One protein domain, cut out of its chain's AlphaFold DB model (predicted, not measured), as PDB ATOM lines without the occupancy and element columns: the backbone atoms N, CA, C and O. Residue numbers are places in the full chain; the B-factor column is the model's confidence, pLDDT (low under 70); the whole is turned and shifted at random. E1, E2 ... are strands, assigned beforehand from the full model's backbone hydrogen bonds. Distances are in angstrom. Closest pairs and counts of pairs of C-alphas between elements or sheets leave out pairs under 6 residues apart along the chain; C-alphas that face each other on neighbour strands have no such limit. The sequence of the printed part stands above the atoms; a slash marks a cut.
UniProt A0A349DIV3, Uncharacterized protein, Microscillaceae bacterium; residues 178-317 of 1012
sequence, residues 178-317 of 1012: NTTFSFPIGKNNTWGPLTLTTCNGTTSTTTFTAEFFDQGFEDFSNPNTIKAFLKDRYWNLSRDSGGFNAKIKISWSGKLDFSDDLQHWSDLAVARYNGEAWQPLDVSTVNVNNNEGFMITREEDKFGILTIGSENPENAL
ATOM      1  N   ASN A 178      -6.362  -6.175 -35.404       87.06
ATOM      2  CA  ASN A 178      -6.456  -7.325 -36.311       87.06
ATOM      3  C   ASN A 178      -6.477  -8.692 -35.603       87.06
ATOM      4  O   ASN A 178      -6.106  -9.713 -36.185       87.06
ATOM      5  N   THR A 179      -6.941  -8.733 -34.355       90.00
ATOM      6  CA  THR A 179      -7.097  -9.974 -33.588       90.00
ATOM      7  C   THR A 179      -8.491 -10.535 -33.810       90.00
ATOM      8  O   THR A 179      -9.478  -9.835 -33.595       90.00
ATOM      9  N   THR A 180      -8.586 -11.801 -34.215       93.38
ATOM     10  CA  THR A 180      -9.873 -12.499 -34.346       93.38
ATOM     11  C   THR A 180     -10.107 -13.424 -33.160       93.38
ATOM     12  O   THR A 180      -9.247 -14.239 -32.832       93.38
ATOM     13  N   PHE A 181     -11.282 -13.329 -32.546       94.25
ATOM     14  CA  PHE A 181     -11.691 -14.168 -31.429       94.25
ATOM     15  C   PHE A 181     -13.146 -14.620 -31.585       94.25
ATOM     16  O   PHE A 181     -14.025 -13.800 -31.828       94.25
ATOM     17  N   SER A 182     -13.399 -15.922 -31.442       94.75
ATOM     18  CA  SER A 182     -14.744 -16.505 -31.479       94.75
ATOM     19  C   SER A 182     -15.228 -16.772 -30.060       94.75
ATOM     20  O   SER A 182     -14.583 -17.523 -29.330       94.75
ATOM     21  N   PHE A 183     -16.351 -16.170 -29.679       96.25
ATOM     22  CA  PHE A 183     -17.066 -16.425 -28.436       96.25
ATOM     23  C   PHE A 183     -17.952 -17.672 -28.614       96.25
ATOM     24  O   PHE A 183     -18.952 -17.610 -29.337       96.25
ATOM     25  N   PRO A 184     -17.621 -18.810 -27.974       94.75
ATOM     26  CA  PRO A 184     -18.416 -20.030 -28.023       94.75
ATOM     27  C   PRO A 184     -19.626 -19.936 -27.081       94.75
ATOM     28  O   PRO A 184     -19.661 -20.610 -26.053       94.75
ATOM     29  N   ILE A 185     -20.596 -19.090 -27.412       95.25
ATOM     30  CA  ILE A 185     -21.767 -18.800 -26.572       95.25
ATOM     31  C   ILE A 185     -23.058 -19.446 -27.103       95.25
ATOM     32  O   ILE A 185     -23.202 -19.708 -28.301       95.25
ATOM     33  N   GLY A 186     -24.000 -19.719 -26.201       92.75
ATOM     34  CA  GLY A 186     -25.308 -20.300 -26.511       92.75
ATOM     35  C   GLY A 186     -26.271 -20.255 -25.321       92.75
ATOM     36  O   GLY A 186     -25.892 -19.830 -24.234       92.75
ATOM     37  N   LYS A 187     -27.518 -20.693 -25.514       91.75
ATOM     38  CA  LYS A 187     -28.574 -20.699 -24.487       91.75
ATOM     39  C   LYS A 187     -29.569 -21.823 -24.768       91.75
ATOM     40  O   LYS A 187     -29.911 -22.037 -25.926       91.75
ATOM     41  N   ASN A 188     -29.980 -22.592 -23.754       88.12
ATOM     42  CA  ASN A 188     -31.017 -23.641 -23.867       88.12
ATOM     43  C   ASN A 188     -30.819 -24.647 -25.028       88.12
ATOM     44  O   ASN A 188     -31.769 -25.079 -25.672       88.12
ATOM     45  N   ASN A 189     -29.576 -25.088 -25.261       85.06
ATOM     46  CA  ASN A 189     -29.157 -25.963 -26.385       85.06
ATOM     47  C   ASN A 189     -29.072 -25.283 -27.761       85.06
ATOM     48  O   ASN A 189     -28.665 -25.930 -28.725       85.06
ATOM     49  N   THR A 190     -29.381 -23.996 -27.857       88.31
ATOM     50  CA  THR A 190     -29.200 -23.206 -29.073       88.31
ATOM     51  C   THR A 190     -27.808 -22.588 -29.072       88.31
ATOM     52  O   THR A 190     -27.415 -21.892 -28.137       88.31
ATOM     53  N   TRP A 191     -27.047 -22.858 -30.128       89.38
ATOM     54  CA  TRP A 191     -25.688 -22.361 -30.313       89.38
ATOM     55  C   TRP A 191     -25.685 -21.165 -31.259       89.38
ATOM     56  O   TRP A 191     -26.107 -21.266 -32.412       89.38
ATOM     57  N   GLY A 192     -25.195 -20.034 -30.759       91.06
ATOM     58  CA  GLY A 192     -25.146 -18.772 -31.486       91.06
ATOM     59  C   GLY A 192     -23.797 -18.103 -31.268       91.06
ATOM     60  O   GLY A 192     -23.729 -17.128 -30.524       91.06
ATOM     61  N   PRO A 193     -22.702 -18.614 -31.852       93.88
ATOM     62  CA  PRO A 193     -21.385 -18.055 -31.614       93.88
ATOM     63  C   PRO A 193     -21.255 -16.683 -32.279       93.88
ATOM     64  O   PRO A 193     -21.745 -16.442 -33.389       93.88
ATOM     65  N   LEU A 194     -20.526 -15.801 -31.608       95.69
ATOM     66  CA  LEU A 194     -20.185 -14.477 -32.107       95.69
ATOM     67  C   LEU A 194     -18.674 -14.411 -32.281       95.69
ATOM     68  O   LEU A 194     -17.932 -14.638 -31.334       95.69
ATOM     69  N   THR A 195     -18.202 -14.084 -33.475       95.06
ATOM     70  CA  THR A 195     -16.779 -13.877 -33.742       95.06
ATOM     71  C   THR A 195     -16.512 -12.400 -33.941       95.06
ATOM     72  O   THR A 195     -17.227 -11.725 -34.671       95.06
ATOM     73  N   LEU A 196     -15.464 -11.894 -33.311       94.31
ATOM     74  CA  LEU A 196     -15.059 -10.504 -33.388       94.31
ATOM     75  C   LEU A 196     -13.666 -10.418 -34.005       94.31
ATOM     76  O   LEU A 196     -12.770 -11.153 -33.592       94.31
ATOM     77  N   THR A 197     -13.478  -9.527 -34.973       94.56
ATOM     78  CA  THR A 197     -12.161  -9.194 -35.531       94.56
ATOM     79  C   THR A 197     -11.871  -7.731 -35.232       94.56
ATOM     80  O   THR A 197     -12.489  -6.853 -35.837       94.56
ATOM     81  N   THR A 198     -10.960  -7.462 -34.290       92.50
ATOM     82  CA  THR A 198     -10.583  -6.086 -33.937       92.50
ATOM     83  C   THR A 198      -9.973  -5.372 -35.138       92.50
ATOM     84  O   THR A 198      -9.257  -5.971 -35.937       92.50
ATOM     85  N   CYS A 199     -10.324  -4.104 -35.287       85.56
ATOM     86  CA  CYS A 199      -9.964  -3.201 -36.373       85.56
ATOM     87  C   CYS A 199      -9.488  -1.862 -35.766       85.56
ATOM     88  O   CYS A 199      -9.168  -1.790 -34.576       85.56
ATOM     89  N   ASN A 200      -9.406  -0.806 -36.587       78.44
ATOM     90  CA  ASN A 200      -8.896   0.515 -36.196       78.44
ATOM     91  C   ASN A 200      -9.466   0.994 -34.844       78.44
ATOM     92  O   ASN A 200     -10.621   0.755 -34.518       78.44
ATOM     93  N   GLY A 201      -8.663   1.658 -34.018       72.06
ATOM     94  CA  GLY A 201      -9.108   2.138 -32.707       72.06
ATOM     95  C   GLY A 201      -7.976   2.763 -31.904       72.06
ATOM     96  O   GLY A 201      -6.844   2.859 -32.381       72.06
ATOM     97  N   THR A 202      -8.275   3.202 -30.684       66.31
ATOM     98  CA  THR A 202      -7.258   3.707 -29.749       66.31
ATOM     99  C   THR A 202      -6.333   2.568 -29.308       66.31
ATOM    100  O   THR A 202      -6.765   1.424 -29.215       66.31
ATOM    101  N   THR A 203      -5.059   2.848 -29.009       63.75
ATOM    102  CA  THR A 203      -4.048   1.846 -28.591       63.75
ATOM    103  C   THR A 203      -4.270   1.283 -27.174       63.75
ATOM    104  O   THR A 203      -3.324   0.905 -26.486       63.75
ATOM    105  N   SER A 204      -5.516   1.242 -26.710       68.75
ATOM    106  CA  SER A 204      -5.911   0.777 -25.386       68.75
ATOM    107  C   SER A 204      -6.364  -0.681 -25.434       68.75
ATOM    108  O   SER A 204      -7.187  -1.070 -26.264       68.75
ATOM    109  N   THR A 205      -5.856  -1.495 -24.509       85.19
ATOM    110  CA  THR A 205      -6.377  -2.844 -24.270       85.19
ATOM    111  C   THR A 205      -7.881  -2.781 -24.003       85.19
ATOM    112  O   THR A 205      -8.308  -1.995 -23.166       85.19
ATOM    113  N   THR A 206      -8.663  -3.587 -24.723       91.00
ATOM    114  CA  THR A 206     -10.133  -3.571 -24.695       91.00
ATOM    115  C   THR A 206     -10.660  -4.928 -24.238       91.00
ATOM    116  O   THR A 206     -10.227  -5.968 -24.738       91.00
ATOM    117  N   THR A 207     -11.605  -4.939 -23.309       93.44
ATOM    118  CA  THR A 207     -12.341  -6.131 -22.881       93.44
ATOM    119  C   THR A 207     -13.686  -6.173 -23.586       93.44
ATOM    120  O   THR A 207     -14.528  -5.315 -23.344       93.44
ATOM    121  N   PHE A 208     -13.919  -7.193 -24.409       95.44
ATOM    122  CA  PHE A 208     -15.223  -7.457 -25.019       95.44
ATOM    123  C   PHE A 208     -15.978  -8.511 -24.220       95.44
ATOM    124  O   PHE A 208     -15.410  -9.555 -23.911       95.44
ATOM    125  N   THR A 209     -17.254  -8.278 -23.936       95.62
ATOM    126  CA  THR A 209     -18.149  -9.237 -23.276       95.62
ATOM    127  C   THR A 209     -19.283  -9.592 -24.219       95.62
ATOM    128  O   THR A 209     -19.956  -8.694 -24.718       95.62
ATOM    129  N   ALA A 210     -19.492 -10.887 -24.454       96.75
ATOM    130  CA  ALA A 210     -20.557 -11.401 -25.304       96.75
ATOM    131  C   ALA A 210     -21.479 -12.358 -24.533       96.75
ATOM    132  O   ALA A 210     -21.023 -13.135 -23.689       96.75
ATOM    133  N   GLU A 211     -22.769 -12.313 -24.853       95.44
ATOM    134  CA  GLU A 211     -23.817 -13.180 -24.309       95.44
ATOM    135  C   GLU A 211     -24.870 -13.466 -25.393       95.44
ATOM    136  O   GLU A 211     -25.119 -12.625 -26.258       95.44
ATOM    137  N   PHE A 212     -25.463 -14.662 -25.371       95.31
ATOM    138  CA  PHE A 212     -26.485 -15.099 -26.327       95.31
ATOM    139  C   PHE A 212     -27.798 -15.400 -25.604       95.31
ATOM    140  O   PHE A 212     -27.794 -16.005 -24.532       95.31
ATOM    141  N   PHE A 213     -28.909 -15.027 -26.233       93.31
ATOM    142  CA  PHE A 213     -30.263 -15.244 -25.742       93.31
ATOM    143  C   PHE A 213     -31.073 -15.976 -26.812       93.31
ATOM    144  O   PHE A 213     -30.994 -15.627 -27.985       93.31
ATOM    145  N   ASP A 214     -31.858 -16.972 -26.407       90.25
ATOM    146  CA  ASP A 214     -32.736 -17.794 -27.255       90.25
ATOM    147  C   ASP A 214     -34.210 -17.364 -27.164       90.25
ATOM    148  O   ASP A 214     -35.139 -18.166 -27.272       90.25
ATOM    149  N   GLN A 215     -34.420 -16.070 -26.956       87.25
ATOM    150  CA  GLN A 215     -35.724 -15.429 -27.008       87.25
ATOM    151  C   GLN A 215     -35.605 -14.117 -27.780       87.25
ATOM    152  O   GLN A 215     -34.510 -13.567 -27.912       87.25
ATOM    153  N   GLY A 216     -36.725 -13.603 -28.278       80.94
ATOM    154  CA  GLY A 216     -36.793 -12.270 -28.867       80.94
ATOM    155  C   GLY A 216     -36.539 -11.175 -27.833       80.94
ATOM    156  O   GLY A 216     -36.679 -11.376 -26.626       80.94
ATOM    157  N   PHE A 217     -36.157  -9.996 -28.311       83.12
ATOM    158  CA  PHE A 217     -36.018  -8.809 -27.471       83.12
ATOM    159  C   PHE A 217     -37.370  -8.069 -27.399       83.12
ATOM    160  O   PHE A 217     -37.902  -7.699 -28.441       83.12
ATOM    161  N   GLU A 218     -37.941  -7.889 -26.198       65.06
ATOM    162  CA  GLU A 218     -39.364  -7.532 -25.967       65.06
ATOM    163  C   GLU A 218     -39.776  -6.061 -26.232       65.06
ATOM    164  O   GLU A 218     -40.926  -5.704 -25.979       65.06
ATOM    165  N   ASP A 219     -38.911  -5.197 -26.770       62.16
ATOM    166  CA  ASP A 219     -39.238  -3.776 -26.990       62.16
ATOM    167  C   ASP A 219     -39.508  -3.468 -28.479       62.16
ATOM    168  O   ASP A 219     -38.613  -3.107 -29.249       62.16
ATOM    169  N   PHE A 220     -40.755  -3.690 -28.920       56.72
ATOM    170  CA  PHE A 220     -41.184  -3.577 -30.326       56.72
ATOM    171  C   PHE A 220     -41.676  -2.184 -30.745       56.72
ATOM    172  O   PHE A 220     -42.198  -2.034 -31.853       56.72
ATOM    173  N   SER A 221     -41.537  -1.144 -29.914       51.56
ATOM    174  CA  SER A 221     -41.887   0.216 -30.340       51.56
ATOM    175  C   SER A 221     -40.791   0.797 -31.236       51.56
ATOM    176  O   SER A 221     -40.010   1.632 -30.793       51.56
ATOM    177  N   ASN A 222     -40.707   0.354 -32.493       52.94
ATOM    178  CA  ASN A 222     -39.700   0.862 -33.420       52.94
ATOM    179  C   ASN A 222     -40.320   1.547 -34.648       52.94
ATOM    180  O   ASN A 222     -40.816   0.870 -35.550       52.94
ATOM    181  N   PRO A 223     -40.256   2.885 -34.741       51.53
ATOM    182  CA  PRO A 223     -40.307   3.579 -36.010       51.53
ATOM    183  C   PRO A 223     -38.887   3.671 -36.605       51.53
ATOM    184  O   PRO A 223     -37.988   4.250 -36.005       51.53
ATOM    185  N   ASN A 224     -38.755   3.205 -37.854       58.69
ATOM    186  CA  ASN A 224     -37.726   3.580 -38.844       58.69
ATOM    187  C   ASN A 224     -36.415   2.759 -38.886       58.69
ATOM    188  O   ASN A 224     -35.399   3.168 -38.339       58.69
ATOM    189  N   THR A 225     -36.418   1.634 -39.622       65.50
ATOM    190  CA  THR A 225     -35.512   1.257 -40.755       65.50
ATOM    191  C   THR A 225     -35.539  -0.257 -40.979       65.50
ATOM    192  O   THR A 225     -35.814  -0.700 -42.089       65.50
ATOM    193  N   ILE A 226     -35.369  -1.049 -39.918       74.31
ATOM    194  CA  ILE A 226     -35.548  -2.509 -39.938       74.31
ATOM    195  C   ILE A 226     -37.032  -2.835 -39.723       74.31
ATOM    196  O   ILE A 226     -37.601  -2.473 -38.693       74.31
ATOM    197  N   LYS A 227     -37.658  -3.499 -40.700       73.94
ATOM    198  CA  LYS A 227     -39.088  -3.851 -40.705       73.94
ATOM    199  C   LYS A 227     -39.360  -5.267 -40.199       73.94
ATOM    200  O   LYS A 227     -40.462  -5.512 -39.738       73.94
ATOM    201  N   ALA A 228     -38.369  -6.162 -40.247       78.44
ATOM    202  CA  ALA A 228     -38.469  -7.501 -39.668       78.44
ATOM    203  C   ALA A 228     -37.237  -7.877 -38.831       78.44
ATOM    204  O   ALA A 228     -36.131  -7.482 -39.185       78.44
ATOM    205  N   PHE A 229     -37.399  -8.648 -37.752       81.19
ATOM    206  CA  PHE A 229     -36.316  -9.089 -36.846       81.19
ATOM    207  C   PHE A 229     -36.583 -10.495 -36.282       81.19
ATOM    208  O   PHE A 229     -37.714 -10.977 -36.345       81.19
ATOM    209  N   LEU A 230     -35.566 -11.168 -35.730       84.94
ATOM    210  CA  LEU A 230     -35.743 -12.497 -35.124       84.94
ATOM    211  C   LEU A 230     -36.612 -12.460 -33.857       84.94
ATOM    212  O   LEU A 230     -36.362 -11.676 -32.941       84.94
ATOM    213  N   LYS A 231     -37.601 -13.360 -33.783       82.81
ATOM    214  CA  LYS A 231     -38.493 -13.548 -32.619       82.81
ATOM    215  C   LYS A 231     -37.880 -14.384 -31.508       82.81
ATOM    216  O   LYS A 231     -38.424 -14.417 -30.408       82.81
ATOM    217  N   ASP A 232     -36.815 -15.111 -31.808       84.62
ATOM    218  CA  ASP A 232     -36.379 -16.240 -30.996       84.62
ATOM    219  C   ASP A 232     -34.925 -16.141 -30.544       84.62
ATOM    220  O   ASP A 232     -34.452 -17.064 -29.897       84.62
ATOM    221  N   ARG A 233     -34.185 -15.078 -30.889       89.25
ATOM    222  CA  ARG A 233     -32.808 -14.896 -30.410       89.25
ATOM    223  C   ARG A 233     -32.247 -13.496 -30.618       89.25
ATOM    224  O   ARG A 233     -32.618 -12.786 -31.554       89.25
ATOM    225  N   TYR A 234     -31.261 -13.156 -29.794       93.06
ATOM    226  CA  TYR A 234     -30.378 -12.005 -29.980       93.06
ATOM    227  C   TYR A 234     -29.027 -12.225 -29.283       93.06
ATOM    228  O   TYR A 234     -28.850 -13.129 -28.463       93.06
ATOM    229  N   TRP A 235     -28.061 -11.372 -29.608       95.00
ATOM    230  CA  TRP A 235     -26.746 -11.311 -28.981       95.00
ATOM    231  C   TRP A 235     -26.608 -10.003 -28.225       95.00
ATOM    232  O   TRP A 235     -27.074  -8.966 -28.687       95.00
ATOM    233  N   ASN A 236     -25.923 -10.018 -27.093       94.69
ATOM    234  CA  ASN A 236     -25.468  -8.804 -26.439       94.69
ATOM    235  C   ASN A 236     -23.946  -8.760 -26.509       94.69
ATOM    236  O   ASN A 236     -23.281  -9.699 -26.072       94.69
ATOM    237  N   LEU A 237     -23.407  -7.687 -27.076       95.94
ATOM    238  CA  LEU A 237     -21.978  -7.448 -27.171       95.94
ATOM    239  C   LEU A 237     -21.670  -6.081 -26.569       95.94
ATOM    240  O   LEU A 237     -22.168  -5.062 -27.035       95.94
ATOM    241  N   SER A 238     -20.804  -6.045 -25.565       93.75
ATOM    242  CA  SER A 238     -20.349  -4.809 -24.929       93.75
ATOM    243  C   SER A 238     -18.828  -4.757 -24.854       93.75
ATOM    244  O   SER A 238     -18.161  -5.788 -24.938       93.75
ATOM    245  N   ARG A 239     -18.278  -3.561 -24.643       92.06
ATOM    246  CA  ARG A 239     -16.862  -3.365 -24.306       92.06
ATOM    247  C   ARG A 239     -16.689  -2.410 -23.129       92.06
ATOM    248  O   ARG A 239     -17.598  -1.626 -22.848       92.06
ATOM    249  N   ASP A 240     -15.533  -2.456 -22.474       87.38
ATOM    250  CA  ASP A 240     -15.081  -1.373 -21.596       87.38
ATOM    251  C   ASP A 240     -14.884  -0.057 -22.388       87.38
ATOM    252  O   ASP A 240     -14.816  -0.039 -23.617       87.38
ATOM    253  N   SER A 241     -14.934   1.089 -21.699       75.94
ATOM    254  CA  SER A 241     -15.022   2.408 -22.342       75.94
ATOM    255  C   SER A 241     -13.780   2.747 -23.180       75.94
ATOM    256  O   SER A 241     -12.691   2.875 -22.624       75.94
ATOM    257  N   GLY A 242     -13.970   3.001 -24.482       70.12
ATOM    258  CA  GLY A 242     -12.885   3.297 -25.432       70.12
ATOM    259  C   GLY A 242     -12.077   2.047 -25.805       70.12
ATOM    260  O   GLY A 242     -11.886   1.158 -24.987       70.12
ATOM    261  N   GLY A 243     -11.614   1.935 -27.054       83.69
ATOM    262  CA  GLY A 243     -10.921   0.723 -27.498       83.69
ATOM    263  C   GLY A 243     -10.970   0.461 -28.997       83.69
ATOM    264  O   GLY A 243     -11.325   1.337 -29.789       83.69
ATOM    265  N   PHE A 244     -10.637  -0.771 -29.379       88.50
ATOM    266  CA  PHE A 244     -10.665  -1.228 -30.771       88.50
ATOM    267  C   PHE A 244     -12.084  -1.217 -31.348       88.50
ATOM    268  O   PHE A 244     -13.008  -1.733 -30.710       88.50
ATOM    269  N   ASN A 245     -12.261  -0.689 -32.562       91.75
ATOM    270  CA  ASN A 245     -13.433  -1.009 -33.379       91.75
ATOM    271  C   ASN A 245     -13.356  -2.480 -33.794       91.75
ATOM    272  O   ASN A 245     -12.305  -3.115 -33.658       91.75
ATOM    273  N   ALA A 246     -14.439  -3.055 -34.307       92.31
ATOM    274  CA  ALA A 246     -14.394  -4.440 -34.748       92.31
ATOM    275  C   ALA A 246     -15.406  -4.784 -35.833       92.31
ATOM    276  O   ALA A 246     -16.493  -4.224 -35.888       92.31
ATOM    277  N   LYS A 247     -15.058  -5.771 -36.659       94.56
ATOM    278  CA  LYS A 247     -16.028  -6.488 -37.491       94.56
ATOM    279  C   LYS A 247     -16.654  -7.596 -36.667       94.56
ATOM    280  O   LYS A 247     -15.940  -8.336 -35.982       94.56
ATOM    281  N   ILE A 248     -17.967  -7.732 -36.763       95.56
ATOM    282  CA  ILE A 248     -18.739  -8.687 -35.979       95.56
ATOM    283  C   ILE A 248     -19.276  -9.745 -36.932       95.56
ATOM    284  O   ILE A 248     -20.037  -9.447 -37.849       95.56
ATOM    285  N   LYS A 249     -18.874 -10.994 -36.721       94.44
ATOM    286  CA  LYS A 249     -19.427 -12.164 -37.387       94.44
ATOM    287  C   LYS A 249     -20.423 -12.851 -36.461       94.44
ATOM    288  O   LYS A 249     -20.026 -13.538 -35.523       94.44
ATOM    289  N   ILE A 250     -21.708 -12.709 -36.753       92.00
ATOM    290  CA  ILE A 250     -22.771 -13.471 -36.092       92.00
ATOM    291  C   ILE A 250     -22.963 -14.760 -36.879       92.00
ATOM    292  O   ILE A 250     -23.158 -14.702 -38.092       92.00
ATOM    293  N   SER A 251     -22.883 -15.910 -36.211       89.75
ATOM    294  CA  SER A 251     -23.202 -17.201 -36.826       89.75
ATOM    295  C   SER A 251     -24.292 -17.901 -36.025       89.75
ATOM    296  O   SER A 251     -24.387 -17.734 -34.810       89.75
ATOM    297  N   TRP A 252     -25.115 -18.693 -36.696       84.88
ATOM    298  CA  TRP A 252     -26.213 -19.421 -36.066       84.88
ATOM    299  C   TRP A 252     -26.346 -20.820 -36.648       84.88
ATOM    300  O   TRP A 252     -25.915 -21.100 -37.769       84.88
ATOM    301  N   SER A 253     -27.005 -21.676 -35.877       78.38
ATOM    302  CA  SER A 253     -27.593 -22.923 -36.343       78.38
ATOM    303  C   SER A 253     -29.086 -22.972 -35.996       78.38
ATOM    304  O   SER A 253     -29.581 -22.248 -35.125       78.38
ATOM    305  N   GLY A 254     -29.816 -23.831 -36.701       73.94
ATOM    306  CA  GLY A 254     -31.267 -23.939 -36.630       73.94
ATOM    307  C   GLY A 254     -32.000 -22.948 -37.538       73.94
ATOM    308  O   GLY A 254     -31.412 -22.029 -38.109       73.94
ATOM    309  N   LYS A 255     -33.311 -23.170 -37.663       75.69
ATOM    310  CA  LYS A 255     -34.219 -22.315 -38.429       75.69
ATOM    311  C   LYS A 255     -34.243 -20.906 -37.824       75.69
ATOM    312  O   LYS A 255     -34.264 -20.774 -36.603       75.69
ATOM    313  N   LEU A 256     -34.252 -19.887 -38.680       77.69
ATOM    314  CA  LEU A 256     -34.512 -18.502 -38.289       77.69
ATOM    315  C   LEU A 256     -36.025 -18.235 -38.286       77.69
ATOM    316  O   LEU A 256     -36.702 -18.589 -39.255       77.69
ATOM    317  N   ASP A 257     -36.544 -17.630 -37.217       76.56
ATOM    318  CA  ASP A 257     -37.962 -17.277 -37.065       76.56
ATOM    319  C   ASP A 257     -38.117 -15.760 -36.883       76.56
ATOM    320  O   ASP A 257     -37.542 -15.179 -35.960       76.56
ATOM    321  N   PHE A 258     -38.858 -15.103 -37.778       76.81
ATOM    322  CA  PHE A 258     -38.909 -13.641 -37.901       76.81
ATOM    323  C   PHE A 258     -40.273 -13.051 -37.501       76.81
ATOM    324  O   PHE A 258     -41.294 -13.744 -37.518       76.81
ATOM    325  N   SER A 259     -40.285 -11.760 -37.119       65.06
ATOM    326  CA  SER A 259     -41.475 -10.920 -36.839       65.06
ATOM    327  C   SER A 259     -42.542 -11.068 -37.926       65.06
ATOM    328  O   SER A 259     -43.691 -11.369 -37.596       65.06
ATOM    329  N   ASP A 260     -42.100 -11.006 -39.183       63.84
ATOM    330  CA  ASP A 260     -42.879 -11.133 -40.414       63.84
ATOM    331  C   ASP A 260     -42.279 -12.200 -41.345       63.84
ATOM    332  O   ASP A 260     -41.113 -12.583 -41.200       63.84
ATOM    333  N   ASP A 261     -43.069 -12.683 -42.310       56.81
ATOM    334  CA  ASP A 261     -42.645 -13.708 -43.271       56.81
ATOM    335  C   ASP A 261     -41.523 -13.185 -44.188       56.81
ATOM    336  O   ASP A 261     -41.769 -12.496 -45.178       56.81
ATOM    337  N   LEU A 262     -40.273 -13.548 -43.887       55.44
ATOM    338  CA  LEU A 262     -39.129 -13.284 -44.761       55.44
ATOM    339  C   LEU A 262     -39.025 -14.342 -45.856       55.44
ATOM    340  O   LEU A 262     -38.847 -15.529 -45.574       55.44
ATOM    341  N   GLN A 263     -39.090 -13.909 -47.115       53.75
ATOM    342  CA  GLN A 263     -39.040 -14.830 -48.254       53.75
ATOM    343  C   GLN A 263     -37.637 -15.007 -48.849       53.75
ATOM    344  O   GLN A 263     -37.417 -16.010 -49.531       53.75
ATOM    345  N   HIS A 264     -36.661 -14.125 -48.558       54.25
ATOM    346  CA  HIS A 264     -35.280 -14.346 -49.001       54.25
ATOM    347  C   HIS A 264     -34.183 -13.808 -48.082       54.25
ATOM    348  O   HIS A 264     -34.373 -12.948 -47.231       54.25
ATOM    349  N   TRP A 265     -32.999 -14.367 -48.308       60.12
ATOM    350  CA  TRP A 265     -31.825 -14.245 -47.460       60.12
ATOM    351  C   TRP A 265     -30.874 -13.093 -47.831       60.12
ATOM    352  O   TRP A 265     -29.968 -12.786 -47.059       60.12
ATOM    353  N   SER A 266     -31.037 -12.488 -49.017       59.50
ATOM    354  CA  SER A 266     -30.186 -11.392 -49.516       59.50
ATOM    355  C   SER A 266     -30.398 -10.076 -48.777       59.50
ATOM    356  O   SER A 266     -29.501  -9.242 -48.753       59.50
ATOM    357  N   ASP A 267     -31.565  -9.926 -48.155       65.56
ATOM    358  CA  ASP A 267     -32.017  -8.682 -47.531       65.56
ATOM    359  C   ASP A 267     -31.850  -8.740 -46.005       65.56
ATOM    360  O   ASP A 267     -32.417  -7.921 -45.275       65.56
ATOM    361  N   LEU A 268     -31.096  -9.735 -45.521       78.44
ATOM    362  CA  LEU A 268     -30.712  -9.850 -44.125       78.44
ATOM    363  C   LEU A 268     -29.606  -8.846 -43.806       78.44
ATOM    364  O   LEU A 268     -28.547  -8.821 -44.435       78.44
ATOM    365  N   ALA A 269     -29.844  -8.069 -42.762       84.12
ATOM    366  CA  ALA A 269     -28.881  -7.197 -42.124       84.12
ATOM    367  C   ALA A 269     -28.629  -7.675 -40.691       84.12
ATOM    368  O   ALA A 269     -29.493  -8.273 -40.040       84.12
ATOM    369  N   VAL A 270     -27.442  -7.369 -40.170       89.00
ATOM    370  CA  VAL A 270     -27.244  -7.348 -38.718       89.00
ATOM    371  C   VAL A 270     -27.861  -6.048 -38.220       89.00
ATOM    372  O   VAL A 270     -27.520  -4.983 -38.722       89.00
ATOM    373  N   ALA A 271     -28.764  -6.115 -37.252       88.62
ATOM    374  CA  ALA A 271     -29.397  -4.943 -36.666       88.62
ATOM    375  C   ALA A 271     -28.873  -4.727 -35.243       88.62
ATOM    376  O   ALA A 271     -28.824  -5.671 -34.457       88.62
ATOM    377  N   ARG A 272     -28.504  -3.490 -34.898       90.56
ATOM    378  CA  ARG A 272     -28.090  -3.083 -33.550       90.56
ATOM    379  C   ARG A 272     -29.152  -2.210 -32.903       90.56
ATOM    380  O   ARG A 272     -29.562  -1.209 -33.484       90.56
ATOM    381  N   TYR A 273     -29.529  -2.526 -31.673       87.56
ATOM    382  CA  TYR A 273     -30.400  -1.674 -30.871       87.56
ATOM    383  C   TYR A 273     -29.590  -0.561 -30.194       87.56
ATOM    384  O   TYR A 273     -28.576  -0.829 -29.542       87.56
ATOM    385  N   ASN A 274     -30.012   0.695 -30.360       81.81
ATOM    386  CA  ASN A 274     -29.317   1.866 -29.806       81.81
ATOM    387  C   ASN A 274     -29.919   2.391 -28.483       81.81
ATOM    388  O   ASN A 274     -29.424   3.389 -27.963       81.81
ATOM    389  N   GLY A 275     -30.960   1.739 -27.949       78.81
ATOM    390  CA  GLY A 275     -31.725   2.193 -26.779       78.81
ATOM    391  C   GLY A 275     -33.082   2.821 -27.115       78.81
ATOM    392  O   GLY A 275     -33.911   2.963 -26.226       78.81
ATOM    393  N   GLU A 276     -33.313   3.169 -28.382       77.94
ATOM    394  CA  GLU A 276     -34.580   3.718 -28.885       77.94
ATOM    395  C   GLU A 276     -35.109   2.917 -30.085       77.94
ATOM    396  O   GLU A 276     -36.301   2.646 -30.178       77.94
ATOM    397  N   ALA A 277     -34.220   2.522 -31.001       79.06
ATOM    398  CA  ALA A 277     -34.554   1.928 -32.288       79.06
ATOM    399  C   ALA A 277     -33.520   0.887 -32.745       79.06
ATOM    400  O   ALA A 277     -32.335   0.938 -32.389       79.06
ATOM    401  N   TRP A 278     -33.961  -0.040 -33.600       85.06
ATOM    402  CA  TRP A 278     -33.065  -0.923 -34.350       85.06
ATOM    403  C   TRP A 278     -32.446  -0.185 -35.534       85.06
ATOM    404  O   TRP A 278     -33.168   0.354 -36.369       85.06
ATOM    405  N   GLN A 279     -31.117  -0.212 -35.619       84.19
ATOM    406  CA  GLN A 279     -30.336   0.360 -36.712       84.19
ATOM    407  C   GLN A 279     -29.667  -0.755 -37.526       84.19
ATOM    408  O   GLN A 279     -29.031  -1.627 -36.924       84.19
ATOM    409  N   PRO A 280     -29.760  -0.741 -38.863       87.00
ATOM    410  CA  PRO A 280     -28.998  -1.649 -39.712       87.00
ATOM    411  C   PRO A 280     -27.493  -1.396 -39.558       87.00
ATOM    412  O   PRO A 280     -27.045  -0.250 -39.487       87.00
ATOM    413  N   LEU A 281     -26.715  -2.471 -39.511       87.38
ATOM    414  CA  LEU A 281     -25.267  -2.451 -39.662       87.38
ATOM    415  C   LEU A 281     -24.912  -2.958 -41.057       87.38
ATOM    416  O   LEU A 281     -25.431  -3.984 -41.508       87.38
ATOM    417  N   ASP A 282     -23.984  -2.271 -41.718       81.69
ATOM    418  CA  ASP A 282     -23.500  -2.683 -43.029       81.69
ATOM    419  C   ASP A 282     -22.823  -4.053 -42.936       81.69
ATOM    420  O   ASP A 282     -21.856  -4.235 -42.196       81.69
ATOM    421  N   VAL A 283     -23.265  -5.014 -43.745       83.88
ATOM    422  CA  VAL A 283     -22.650  -6.345 -43.824       83.88
ATOM    423  C   VAL A 283     -21.664  -6.422 -44.992       83.88
ATOM    424  O   VAL A 283     -21.971  -6.072 -46.128       83.88
ATOM    425  N   SER A 284     -20.437  -6.881 -44.731       80.88
ATOM    426  CA  SER A 284     -19.416  -7.121 -45.760       80.88
ATOM    427  C   SER A 284     -19.497  -8.520 -46.372       80.88
ATOM    428  O   SER A 284     -18.919  -8.768 -47.429       80.88
ATOM    429  N   THR A 285     -20.136  -9.474 -45.693       80.94
ATOM    430  CA  THR A 285     -20.283 -10.856 -46.171       80.94
ATOM    431  C   THR A 285     -21.534 -11.482 -45.575       80.94
ATOM    432  O   THR A 285     -21.717 -11.433 -44.360       80.94
ATOM    433  N   VAL A 286     -22.344 -12.118 -46.418       80.75
ATOM    434  CA  VAL A 286     -23.538 -12.882 -46.037       80.75
ATOM    435  C   VAL A 286     -23.388 -14.286 -46.623       80.75
ATOM    436  O   VAL A 286     -23.169 -14.431 -47.824       80.75
ATOM    437  N   ASN A 287     -23.447 -15.321 -45.788       80.06
ATOM    438  CA  ASN A 287     -23.454 -16.716 -46.230       80.06
ATOM    439  C   ASN A 287     -24.429 -17.503 -45.367       80.06
ATOM    440  O   ASN A 287     -24.174 -17.744 -44.190       80.06
ATOM    441  N   VAL A 288     -25.573 -17.843 -45.943       73.88
ATOM    442  CA  VAL A 288     -26.750 -18.228 -45.177       73.88
ATOM    443  C   VAL A 288     -27.564 -19.279 -45.919       73.88
ATOM    444  O   VAL A 288     -27.711 -19.227 -47.140       73.88
ATOM    445  N   ASN A 289     -28.085 -20.246 -45.171       67.25
ATOM    446  CA  ASN A 289     -29.053 -21.231 -45.628       67.25
ATOM    447  C   ASN A 289     -30.110 -21.470 -44.533       67.25
ATOM    448  O   ASN A 289     -29.979 -20.981 -43.412       67.25
ATOM    449  N   ASN A 290     -31.144 -22.258 -44.844       60.53
ATOM    450  CA  ASN A 290     -32.305 -22.467 -43.968       60.53
ATOM    451  C   ASN A 290     -32.006 -22.991 -42.554       60.53
ATOM    452  O   ASN A 290     -32.855 -22.824 -41.681       60.53
ATOM    453  N   ASN A 291     -30.842 -23.601 -42.319       70.50
ATOM    454  CA  ASN A 291     -30.515 -24.254 -41.053       70.50
ATOM    455  C   ASN A 291     -29.208 -23.762 -40.416       70.50
ATOM    456  O   ASN A 291     -28.946 -24.097 -39.264       70.50
ATOM    457  N   GLU A 292     -28.371 -23.022 -41.134       80.31
ATOM    458  CA  GLU A 292     -27.128 -22.453 -40.619       80.31
ATOM    459  C   GLU A 292     -26.675 -21.277 -41.485       80.31
ATOM    460  O   GLU A 292     -26.973 -21.187 -42.678       80.31
ATOM    461  N   GLY A 293     -25.924 -20.361 -40.890       85.56
ATOM    462  CA  GLY A 293     -25.388 -19.234 -41.629       85.56
ATOM    463  C   GLY A 293     -24.509 -18.336 -40.785       85.56
ATOM    464  O   GLY A 293     -24.359 -18.520 -39.574       85.56
ATOM    465  N   PHE A 294     -23.901 -17.365 -41.454       89.25
ATOM    466  CA  PHE A 294     -23.211 -16.266 -40.818       89.25
ATOM    467  C   PHE A 294     -23.319 -14.973 -41.625       89.25
ATOM    468  O   PHE A 294     -23.388 -14.974 -42.855       89.25
ATOM    469  N   MET A 295     -23.240 -13.854 -40.912       90.25
ATOM    470  CA  MET A 295     -23.067 -12.522 -41.485       90.25
ATOM    471  C   MET A 295     -21.907 -11.824 -40.802       90.25
ATOM    472  O   MET A 295     -21.729 -11.981 -39.598       90.25
ATOM    473  N   ILE A 296     -21.120 -11.073 -41.569       91.25
ATOM    474  CA  ILE A 296     -19.982 -10.291 -41.080       91.25
ATOM    475  C   ILE A 296     -20.278  -8.818 -41.331       91.25
ATOM    476  O   ILE A 296     -20.487  -8.447 -42.485       91.25
ATOM    477  N   THR A 297     -20.274  -7.993 -40.286       93.38
ATOM    478  CA  THR A 297     -20.407  -6.535 -40.410       93.38
ATOM    479  C   THR A 297     -19.142  -5.899 -40.988       93.38
ATOM    480  O   THR A 297     -18.051  -6.485 -40.990       93.38
ATOM    481  N   ARG A 298     -19.265  -4.658 -41.456       90.31
ATOM    482  CA  ARG A 298     -18.138  -3.739 -41.608       90.31
ATOM    483  C   ARG A 298     -17.596  -3.345 -40.227       90.31
ATOM    484  O   ARG A 298     -17.914  -3.956 -39.210       90.31
ATOM    485  N   GLU A 299     -16.642  -2.422 -40.222       91.81
ATOM    486  CA  GLU A 299     -16.013  -1.952 -38.992       91.81
ATOM    487  C   GLU A 299     -17.017  -1.183 -38.122       91.81
ATOM    488  O   GLU A 299     -17.542  -0.165 -38.559       91.81
ATOM    489  N   GLU A 300     -17.234  -1.657 -36.893       91.94
ATOM    490  CA  GLU A 300     -18.154  -1.070 -35.917       91.94
ATOM    491  C   GLU A 300     -17.406  -0.438 -34.741       91.94
ATOM    492  O   GLU A 300     -16.540  -1.067 -34.126       91.94
ATOM    493  N   ASP A 301     -17.782   0.788 -34.384       89.69
ATOM    494  CA  ASP A 301     -17.254   1.541 -33.239       89.69
ATOM    495  C   ASP A 301     -18.207   1.554 -32.025       89.69
ATOM    496  O   ASP A 301     -17.818   1.938 -30.916       89.69
ATOM    497  N   LYS A 302     -19.453   1.102 -32.207       89.62
ATOM    498  CA  LYS A 302     -20.476   1.005 -31.158       89.62
ATOM    499  C   LYS A 302     -21.060  -0.402 -31.100       89.62
ATOM    500  O   LYS A 302     -21.457  -0.976 -32.113       89.62
ATOM    501  N   PHE A 303     -21.183  -0.906 -29.879       91.19
ATOM    502  CA  PHE A 303     -21.638  -2.256 -29.563       91.19
ATOM    503  C   PHE A 303     -22.894  -2.192 -28.688       91.19
ATOM    504  O   PHE A 303     -23.158  -1.168 -28.058       91.19
ATOM    505  N   GLY A 304     -23.679  -3.261 -28.674       91.38
ATOM    506  CA  GLY A 304     -24.887  -3.365 -27.867       91.38
ATOM    507  C   GLY A 304     -25.633  -4.657 -28.166       91.38
ATOM    508  O   GLY A 304     -25.026  -5.675 -28.505       91.38
ATOM    509  N   ILE A 305     -26.958  -4.595 -28.079       92.19
ATOM    510  CA  ILE A 305     -27.828  -5.699 -28.480       92.19
ATOM    511  C   ILE A 305     -27.846  -5.787 -30.008       92.19
ATOM    512  O   ILE A 305     -28.062  -4.789 -30.696       92.19
ATOM    513  N   LEU A 306     -27.613  -6.988 -30.525       93.19
ATOM    514  CA  LEU A 306     -27.534  -7.319 -31.939       93.19
ATOM    515  C   LEU A 306     -28.548  -8.415 -32.266       93.19
ATOM    516  O   LEU A 306     -28.669  -9.398 -31.536       93.19
ATOM    517  N   THR A 307     -29.229  -8.292 -33.395       90.50
ATOM    518  CA  THR A 307     -30.071  -9.352 -33.960       90.50
ATOM    519  C   THR A 307     -29.895  -9.419 -35.476       90.50
ATOM    520  O   THR A 307     -29.100  -8.680 -36.059       90.50
ATOM    521  N   ILE A 308     -30.621 -10.328 -36.115       87.38
ATOM    522  CA  ILE A 308     -30.748 -10.407 -37.568       87.38
ATOM    523  C   ILE A 308     -32.109  -9.821 -37.944       87.38
ATOM    524  O   ILE A 308     -33.120 -10.157 -37.326       87.38
ATOM    525  N   GLY A 309     -32.140  -8.956 -38.954       81.81
ATOM    526  CA  GLY A 309     -33.372  -8.340 -39.438       81.81
ATOM    527  C   GLY A 309     -33.338  -8.001 -40.921       81.81
ATOM    528  O   GLY A 309     -32.370  -8.319 -41.602       81.81
ATOM    529  N   SER A 310     -34.395  -7.368 -41.428       77.06
ATOM    530  CA  SER A 310     -34.489  -6.904 -42.816       77.06
ATOM    531  C   SER A 310     -35.162  -5.537 -42.918       77.06
ATOM    532  O   SER A 310     -36.163  -5.276 -42.248       77.06
ATOM    533  N   GLU A 311     -34.633  -4.668 -43.782       73.75
ATOM    534  CA  GLU A 311     -35.231  -3.366 -44.123       73.75
ATOM    535  C   GLU A 311     -36.388  -3.485 -45.134       73.75
ATOM    536  O   GLU A 311     -37.260  -2.613 -45.196       73.75
ATOM    537  N   ASN A 312     -36.418  -4.569 -45.921       65.75
ATOM    538  CA  ASN A 312     -37.360  -4.790 -47.022       65.75
ATOM    539  C   ASN A 312     -37.852  -6.249 -47.053       65.75
ATOM    540  O   ASN A 312     -37.485  -7.004 -47.948       65.75
ATOM    541  N   PRO A 313     -38.736  -6.649 -46.124       56.41
ATOM    542  CA  PRO A 313     -39.249  -8.017 -46.046       56.41
ATOM    543  C   PRO A 313     -40.013  -8.464 -47.311       56.41
ATOM    544  O   PRO A 313     -40.188  -9.661 -47.517       56.41
ATOM    545  N   GLU A 314     -40.424  -7.526 -48.176       48.84
ATOM    546  CA  GLU A 314     -41.234  -7.780 -49.376       48.84
ATOM    547  C   GLU A 314     -40.442  -7.922 -50.696       48.84
ATOM    548  O   GLU A 314     -41.029  -8.342 -51.686       48.84
ATOM    549  N   ASN A 315     -39.143  -7.586 -50.767       41.44
ATOM    550  CA  ASN A 315     -38.483  -7.305 -52.061       41.44
ATOM    551  C   ASN A 315     -37.397  -8.295 -52.507       41.44
ATOM    552  O   ASN A 315     -36.620  -8.004 -53.416       41.44
ATOM    553  N   ALA A 316     -37.333  -9.473 -51.898       41.88
ATOM    554  CA  ALA A 316     -36.123 -10.271 -51.975       41.88
ATOM    555  C   ALA A 316     -36.127 -11.352 -53.092       41.88
ATOM    556  O   ALA A 316     -35.246 -12.210 -53.118       41.88
ATOM    557  N   LEU A 317     -37.067 -11.337 -54.052       38.19
ATOM    558  CA  LEU A 317     -37.078 -12.303 -55.164       38.19
ATOM    559  C   LEU A 317     -35.795 -12.194 -55.992       38.19
ATOM    560  O   LEU A 317     -35.574 -11.212 -56.700       38.19
TER     561      LEU A 317
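AT A GLANCE: This is residues 178 to 317 of the 1012 residues of an uncharacterized protein of Microscillaceae bacterium (UniProt A0A349DIV3). Two five-stranded sheets lie face to face as a sandwich, their strands crossed at 40 degrees, and both sheets are strongly twisted. Two long loops, residues 214 to 233 and 254 to 267, gather with the last residues, 311 to 317, toward one end of the long axis, while E1 and E2 lie toward the other end. The printed part has 140 residues with no named helix and ten named strands, E1 to E10 in order along the chain; the sheets run E1, E2, E5, E9, E8 and E3, E4, E10, E6, E7, both all antiparallel. The class is all strand, though the strands hold 65 of the 140 residues, under half. The whole is compact, with a radius of gyration of the C-alphas of 14.5 A and spans of 44 by 32 by 27 A.

HOW THE PARTS SIT: The first sheet begins with the hairpin of E1, residues 180 to 183, and E2, residues 194 to 201, where N 181 and O 196 are 2.8 A apart. E2 is antiparallel to E5, residues 244 to 253, at 165 degrees between directions, with N 197 and O 247 at 2.9 A. E5 is antiparallel to E9, residues 292 to 297, at 166 degrees, with N 250 and O 295 at 2.9 A. E9 forms a hairpin with E8, residues 283 to 289, and N 294 and O 287 are 2.8 A apart. E1 and E8 are the edge strands and are apart. The second sheet begins with the hairpin of E3, residues 206 to 213, and E4, residues 234 to 239, with N 211 and O 236 at 2.9 A. E4 is antiparallel to E10, residues 305 to 310, at 135 degrees, with N 235 and O 306 at 2.8 A. E10 is antiparallel to E6, residues 268 to 273, with N 271 and O 307 at 2.8 A. E6 forms a hairpin with E7, residues 278 to 281, where N 272 and O 279 are 2.8 A apart. Between the sheets, the closest C-alphas of E6 and E9 are those of Val 270 and Thr 297, 7.1 A apart, and those of E1 and E3 are Phe 183 and Ala 210, 6.9 A apart. The best planes of the two sheets are 18 degrees apart.

IN THESE COORDINATES: E1 begins at C-alpha 180, at (-9.873, -12.499, -34.346). E2 measures 20.0 A from first to last C-alpha, E3 23.3 A and E4 17.0 A. E5, the longest strand with ten residues, measures 28.1 A, from C-alpha 244 at (-10.665, -1.228, -30.771) to C-alpha 253. E6 measures 15.6 A, E8 16.3 A and E9 17.3 A, while E1 and E7 have four residues each. E10 measures 15.9 A and ends at C-alpha 310, at (-34.489, -6.904, -42.816).

THE WHOLE: The two C-alphas farthest apart, those of Ser 204 and Leu 317, are 45.0 A apart, and the printed part has no cut. The links E3 to E4, of 20 residues, and E5 to E6, of 14, are long. Residues 228 to 229, within the first of these, pair antiparallel with residues 309 to 310 of E10. The chain changes from one sheet to the other at the links E2 to E3, E4 to E5, E5 to E6, E7 to E8 and E9 to E10. The mean pLDDT of the printed part is 81.2; it is under 70 at residues 202 to 204, 218 to 225, 259 to 267, 289 to 290 and 312 to 317.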